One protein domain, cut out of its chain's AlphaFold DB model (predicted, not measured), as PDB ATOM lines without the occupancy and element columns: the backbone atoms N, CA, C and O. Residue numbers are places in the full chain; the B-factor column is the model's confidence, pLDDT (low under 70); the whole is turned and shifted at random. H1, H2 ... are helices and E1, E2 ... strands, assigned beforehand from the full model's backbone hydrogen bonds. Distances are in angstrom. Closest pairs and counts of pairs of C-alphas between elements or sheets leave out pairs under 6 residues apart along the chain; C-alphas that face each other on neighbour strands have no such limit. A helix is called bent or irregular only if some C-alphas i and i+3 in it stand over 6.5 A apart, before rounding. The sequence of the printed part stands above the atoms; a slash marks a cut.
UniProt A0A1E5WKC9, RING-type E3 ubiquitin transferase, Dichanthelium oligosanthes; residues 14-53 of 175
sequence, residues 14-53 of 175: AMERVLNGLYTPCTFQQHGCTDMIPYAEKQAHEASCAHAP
ATOM      1  N   ALA A  14     -56.896  -5.237  21.524       84.62
ATOM      2  CA  ALA A  14     -55.873  -4.351  22.077       84.62
ATOM      3  C   ALA A  14     -54.736  -5.162  22.717       84.62
ATOM      4  O   ALA A  14     -53.565  -4.896  22.459       84.62
ATOM      5  N   MET A  15     -55.081  -6.209  23.471       85.19
ATOM      6  CA  MET A  15     -54.103  -7.097  24.093       85.19
ATOM      7  C   MET A  15     -53.367  -7.955  23.058       85.19
ATOM      8  O   MET A  15     -52.161  -8.130  23.171       85.19
ATOM      9  N   GLU A  16     -54.039  -8.406  21.995       83.88
ATOM     10  CA  GLU A  16     -53.374  -9.099  20.878       83.88
ATOM     11  C   GLU A  16     -52.308  -8.234  20.199       83.88
ATOM     12  O   GLU A  16     -51.216  -8.716  19.910       83.88
ATOM     13  N   ARG A  17     -52.588  -6.944  19.976       84.00
ATOM     14  CA  ARG A  17     -51.605  -6.012  19.401       84.00
ATOM     15  C   ARG A  17     -50.394  -5.820  20.309       84.00
ATOM     16  O   ARG A  17     -49.278  -5.767  19.805       84.00
ATOM     17  N   VAL A  18     -50.611  -5.746  21.624       86.56
ATOM     18  CA  VAL A  18     -49.519  -5.683  22.606       86.56
ATOM     19  C   VAL A  18     -48.680  -6.959  22.548       86.56
ATOM     20  O   VAL A  18     -47.467  -6.873  22.399       86.56
ATOM     21  N   LEU A  19     -49.310  -8.138  22.584       84.38
ATOM     22  CA  LEU A  19     -48.609  -9.425  22.510       84.38
ATOM     23  C   LEU A  19     -47.814  -9.586  21.206       84.38
ATOM     24  O   LEU A  19     -46.695 -10.086  21.240       84.38
ATOM     25  N   ASN A  20     -48.342  -9.111  20.076       80.56
ATOM     26  CA  ASN A  20     -47.635  -9.142  18.792       80.56
ATOM     27  C   ASN A  20     -46.383  -8.249  18.756       80.56
ATOM     28  O   ASN A  20     -45.511  -8.476  17.924       80.56
ATOM     29  N   GLY A  21     -46.282  -7.247  19.636       84.69
ATOM     30  CA  GLY A  21     -45.093  -6.401  19.769       84.69
ATOM     31  C   GLY A  21     -44.046  -6.936  20.751       84.69
ATOM     32  O   GLY A  21     -42.953  -6.376  20.836       84.69
ATOM     33  N   LEU A  22     -44.362  -7.988  21.513       91.31
ATOM     34  CA  LEU A  22     -43.466  -8.542  22.525       91.31
ATOM     35  C   LEU A  22     -42.583  -9.644  21.944       91.31
ATOM     36  O   LEU A  22     -43.057 -10.563  21.278       91.31
ATOM     37  N   TYR A  23     -41.303  -9.590  22.300       92.56
ATOM     38  CA  TYR A  23     -40.328 -10.636  22.028       92.56
ATOM     39  C   TYR A  23     -39.940 -11.321  23.333       92.56
ATOM     40  O   TYR A  23     -39.766 -10.673  24.365       92.56
ATOM     41  N   THR A  24     -39.787 -12.638  23.288       92.25
ATOM     42  CA  THR A  24     -39.391 -13.449  24.440       92.25
ATOM     43  C   THR A  24     -38.219 -14.349  24.073       92.25
ATOM     44  O   THR A  24     -38.175 -14.832  22.940       92.25
ATOM     45  N   PRO A  25     -37.282 -14.607  24.998       91.81
ATOM     46  CA  PRO A  25     -36.228 -15.576  24.745       91.81
ATOM     47  C   PRO A  25     -36.817 -16.983  24.598       91.81
ATOM     48  O   PRO A  25     -37.821 -17.333  25.235       91.81
ATOM     49  N   CYS A  26     -36.168 -17.805  23.776       88.94
ATOM     50  CA  CYS A  26     -36.486 -19.223  23.665       88.94
ATOM     51  C   CYS A  26     -36.373 -19.936  25.024       88.94
ATOM     52  O   CYS A  26     -35.426 -19.722  25.780       88.94
ATOM     53  N   THR A  27     -37.298 -20.852  25.326       87.81
ATOM     54  CA  THR A  27     -37.224 -21.697  26.535       87.81
ATOM     55  C   THR A  27     -35.993 -22.600  26.550       87.81
ATOM     56  O   THR A  27     -35.503 -22.970  27.615       87.81
ATOM     57  N   PHE A  28     -35.441 -22.909  25.377       82.88
ATOM     58  CA  PHE A  28     -34.231 -23.710  25.218       82.88
ATOM     59  C   PHE A  28     -32.944 -22.870  25.217       82.88
ATOM     60  O   PHE A  28     -31.912 -23.329  24.728       82.88
ATOM     61  N   GLN A  29     -32.961 -21.660  25.790       83.06
ATOM     62  CA  GLN A  29     -31.761 -20.826  25.933       83.06
ATOM     63  C   GLN A  29     -30.652 -21.519  26.731       83.06
ATOM     64  O   GLN A  29     -29.489 -21.483  26.339       83.06
ATOM     65  N   GLN A  30     -31.020 -22.267  27.774       77.69
ATOM     66  CA  GLN A  30     -30.087 -23.114  28.530       77.69
ATOM     67  C   GLN A  30     -29.444 -24.237  27.691       77.69
ATOM     68  O   GLN A  30     -28.433 -24.805  28.090       77.69
ATOM     69  N   HIS A  31     -30.029 -24.563  26.536       71.19
ATOM     70  CA  HIS A  31     -29.528 -25.547  25.570       71.19
ATOM     71  C   HIS A  31     -28.857 -24.884  24.351       71.19
ATOM     72  O   HIS A  31     -28.567 -25.550  23.354       71.19
ATOM     73  N   GLY A  32     -28.609 -23.570  24.418       77.25
ATOM     74  CA  GLY A  32     -27.836 -22.817  23.430       77.25
ATOM     75  C   GLY A  32     -28.647 -21.994  22.428       77.25
ATOM     76  O   GLY A  32     -28.042 -21.393  21.549       77.25
ATOM     77  N   CYS A  33     -29.981 -21.930  22.536       81.81
ATOM     78  CA  CYS A  33     -30.771 -21.065  21.655       81.81
ATOM     79  C   CYS A  33     -30.719 -19.600  22.115       81.81
ATOM     80  O   CYS A  33     -31.212 -19.261  23.189       81.81
ATOM     81  N   THR A  34     -30.167 -18.710  21.296       87.94
ATOM     82  CA  THR A  34     -30.074 -17.272  21.609       87.94
ATOM     83  C   THR A  34     -31.188 -16.433  20.979       87.94
ATOM     84  O   THR A  34     -31.142 -15.207  21.052       87.94
ATOM     85  N   ASP A  35     -32.182 -17.073  20.361       88.00
ATOM     86  CA  ASP A  35     -33.212 -16.379  19.591       88.00
ATOM     87  C   ASP A  35     -34.219 -15.654  20.491       88.00
ATOM     88  O   ASP A  35     -34.721 -16.192  21.487       88.00
ATOM     89  N   MET A  36     -34.555 -14.430  20.083       92.69
ATOM     90  CA  MET A  36     -35.664 -13.645  20.618       92.69
ATOM     91  C   MET A  36     -36.861 -13.804  19.685       92.69
ATOM     92  O   MET A  36     -36.835 -13.353  18.542       92.69
ATOM     93  N   ILE A  37     -37.913 -14.457  20.169       92.19
ATOM     94  CA  ILE A  37     -39.042 -14.906  19.353       92.19
ATOM     95  C   ILE A  37     -40.266 -14.042  19.667       92.19
ATOM     96  O   ILE A  37     -40.550 -13.830  20.855       92.19
ATOM     97  N   PRO A  38     -41.020 -13.578  18.655       91.44
ATOM     98  CA  PRO A  38     -42.315 -12.947  18.874       91.44
ATOM     99  C   PRO A  38     -43.203 -13.829  19.752       91.44
ATOM    100  O   PRO A  38     -43.287 -15.041  19.543       91.44
ATOM    101  N   TYR A  39     -43.896 -13.238  20.722       89.00
ATOM    102  CA  TYR A  39     -44.697 -13.998  21.685       89.00
ATOM    103  C   TYR A  39     -45.702 -14.940  20.999       89.00
ATOM    104  O   TYR A  39     -45.847 -16.095  21.401       89.00
ATOM    105  N   ALA A  40     -46.337 -14.476  19.918       87.31
ATOM    106  CA  ALA A  40     -47.289 -15.257  19.129       87.31
ATOM    107  C   ALA A  40     -46.663 -16.479  18.424       87.31
ATOM    108  O   ALA A  40     -47.350 -17.472  18.187       87.31
ATOM    109  N   GLU A  41     -45.366 -16.439  18.115       88.62
ATOM    110  CA  GLU A  41     -44.653 -17.492  17.378       88.62
ATOM    111  C   GLU A  41     -43.855 -18.427  18.289       88.62
ATOM    112  O   GLU A  41     -43.352 -19.456  17.832       88.62
ATOM    113  N   LYS A  42     -43.766 -18.118  19.587       89.00
ATOM    114  CA  LYS A  42     -42.970 -18.875  20.560       89.00
ATOM    115  C   LYS A  42     -43.232 -20.379  20.490       89.00
ATOM    116  O   LYS A  42     -42.296 -21.161  20.355       89.00
ATOM    117  N   GLN A  43     -44.500 -20.785  20.501       87.19
ATOM    118  CA  GLN A  43     -44.869 -22.201  20.453       87.19
ATOM    119  C   GLN A  43     -44.449 -22.872  19.134       87.19
ATOM    120  O   GLN A  43     -44.039 -24.033  19.131       87.19
ATOM    121  N   ALA A  44     -44.533 -22.152  18.010       87.62
ATOM    122  CA  ALA A  44     -44.137 -22.652  16.694       87.62
ATOM    123  C   ALA A  44     -42.607 -22.784  16.564       87.62
ATOM    124  O   ALA A  44     -42.109 -23.763  15.995       87.62
ATOM    125  N   HIS A  45     -41.857 -21.848  17.151       87.38
ATOM    126  CA  HIS A  45     -40.407 -21.956  17.269       87.38
ATOM    127  C   HIS A  45     -40.019 -23.135  18.164       87.38
ATOM    128  O   HIS A  45     -39.262 -23.996  17.736       87.38
ATOM    129  N   GLU A  46     -40.558 -23.244  19.380       84.12
ATOM    130  CA  GLU A  46     -40.230 -24.337  20.311       84.12
ATOM    131  C   GLU A  46     -40.515 -25.713  19.700       84.12
ATOM    132  O   GLU A  46     -39.777 -26.679  19.890       84.12
ATOM    133  N   ALA A  47     -41.566 -25.782  18.886       80.88
ATOM    134  CA  ALA A  47     -41.935 -26.942  18.102       80.88
ATOM    135  C   ALA A  47     -40.869 -27.397  17.088       80.88
ATOM    136  O   ALA A  47     -40.871 -28.580  16.737       80.88
ATOM    137  N   SER A  48     -40.020 -26.498  16.596       79.12
ATOM    138  CA  SER A  48     -39.026 -26.758  15.548       79.12
ATOM    139  C   SER A  48     -37.583 -26.428  15.958       79.12
ATOM    140  O   SER A  48     -36.661 -26.731  15.205       79.12
ATOM    141  N   CYS A  49     -37.373 -25.897  17.166       80.00
ATOM    142  CA  CYS A  49     -36.093 -25.400  17.657       80.00
ATOM    143  C   CYS A  49     -35.005 -26.482  17.652       80.00
ATOM    144  O   CYS A  49     -35.156 -27.538  18.272       80.00
ATOM    145  N   ALA A  50     -33.871 -26.211  17.005       73.94
ATOM    146  CA  ALA A  50     -32.714 -27.111  16.964       73.94
ATOM    147  C   ALA A  50     -32.178 -27.479  18.361       73.94
ATOM    148  O   ALA A  50     -31.704 -28.593  18.558       73.94
ATOM    149  N   HIS A  51     -32.338 -26.580  19.333       73.06
ATOM    150  CA  HIS A  51     -31.854 -26.738  20.706       73.06
ATOM    151  C   HIS A  51     -32.855 -27.429  21.642       73.06
ATOM    152  O   HIS A  51     -32.552 -27.639  22.816       73.06
ATOM    153  N   ALA A  52     -34.047 -27.783  21.153       75.25
ATOM    154  CA  ALA A  52     -35.004 -28.543  21.944       75.25
ATOM    155  C   ALA A  52     -34.401 -29.910  22.338       75.25
ATOM    156  O   ALA A  52     -33.851 -30.598  21.470       75.25
ATOM    157  N   PRO A  53     -34.519 -30.342  23.609       69.38
ATOM    158  CA  PRO A  53     -34.094 -31.672  24.026       69.38
ATOM    159  C   PRO A  53     -34.744 -32.756  23.164       69.38
ATOM    160  O   PRO A  53     -35.949 -32.725  22.905       69.38
TER     161      PRO A  53
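What this domain is: This is residues 14 to 53 of the 175 residues of the protein "RING-type E3 ubiquitin transferase" of Dichanthelium oligosanthes (UniProt A0A1E5WKC9). A short pair of antiparallel strands, E1 and E2, is bridged at one end by a loop that holds the small helix H2, and the longest helix, H3, folds back from E2 beside the pair towards the H2 end. At the opposite end the helix H1 extends away from the strand pair, and the outline is a rod with H1 and H2 toward its two ends, spanning 35 by 15 by 9 A along the three main axes. The printed part has 40 residues, with three named helices and two named strands in the order H1, E1, H2, E2, H3 along the chain. The sheet has the order E1 - E2, and the class is mixed, helices and strands. The whole is only just compact, close to loose, with a radius of gyration of the C-alphas of 10.7 A.

Where its parts are: The sheet is made of E1, residues 23 to 25, and E2, residues 36 to 38; E1 begins with C-alpha 23 at (-40.328, -10.636, 22.028). H3, residues 39 to 48, follows E2 with no residue between them and is 15.3 A from first to last C-alpha, ending with C-alpha 48 at (-39.026, -26.758, 15.548). H1, residues 14 to 20, comes before the sheet and measures 10.1 A; its first C-alpha, that of Ala 14, is at (-55.873, -4.351, 22.077). H2, residues 27 to 31, lies between the two strands along the chain and measures 8.7 A. H2 and H3 are irregular: C-alphas 27 and 30 of H2 are 7.5 A apart, and C-alphas 40 and 43 of H3 are also 7.5 A apart.

How they stand to each other: E1 and E2 are antiparallel neighbours, with an angle of 137 degrees between their N-to-C directions. The C-alphas of Tyr 23 and Pro 38 face each other at 4.4 A, and those of Pro 25 and Met 36 at 4.6 A. Two backbone pairs across the strands are within hydrogen-bond range: N 24 and O 37 at 2.8 A, and N 37 and O 24 at 2.8 A. The closest C-alphas of E1 and H3 are those of Tyr 23 and Tyr 39, 5.5 A apart. The closest C-alphas of E2 and H3 are those of Ile 37 and His 45, 7.5 A apart. H1 and H3 touch, with the C-alphas of Leu 19 and Tyr 39 closest at 6.1 A. Their lines stand at a tilt of 38 degrees, only just steep, and they run the same way. H2 and H3 are close but not clearly touching, and their closest C-alphas, those of Thr 27 and Glu 46, are 7.4 A apart. H1 and H2 are apart. In H1 every O i to N i+4 pair is within hydrogen-bond range; in H3 this holds for 4 of 6 pairs, and in H2 for 0 of 1, beside 1 of 2 O i to N i+3 pairs.

The domain as a whole: The two C-alphas farthest apart in the domain are those of Ala 14 and Pro 53, the first and last printed residues, at 35.0 A. The centre of E2 is nearest to the mean of the C-alphas, at 4.4 A, and that of H1 is farthest, at 15.5 A. The printed part has no cut, and the links H1 to E1, E1 to H2, H2 to E2 and E2 to H3 are tight. Residues 49 to 53, after H3, hold no named helix and no named strand. The mean pLDDT of the printed part of this model is 84.4, and residue 53 is the one printed residue under 70.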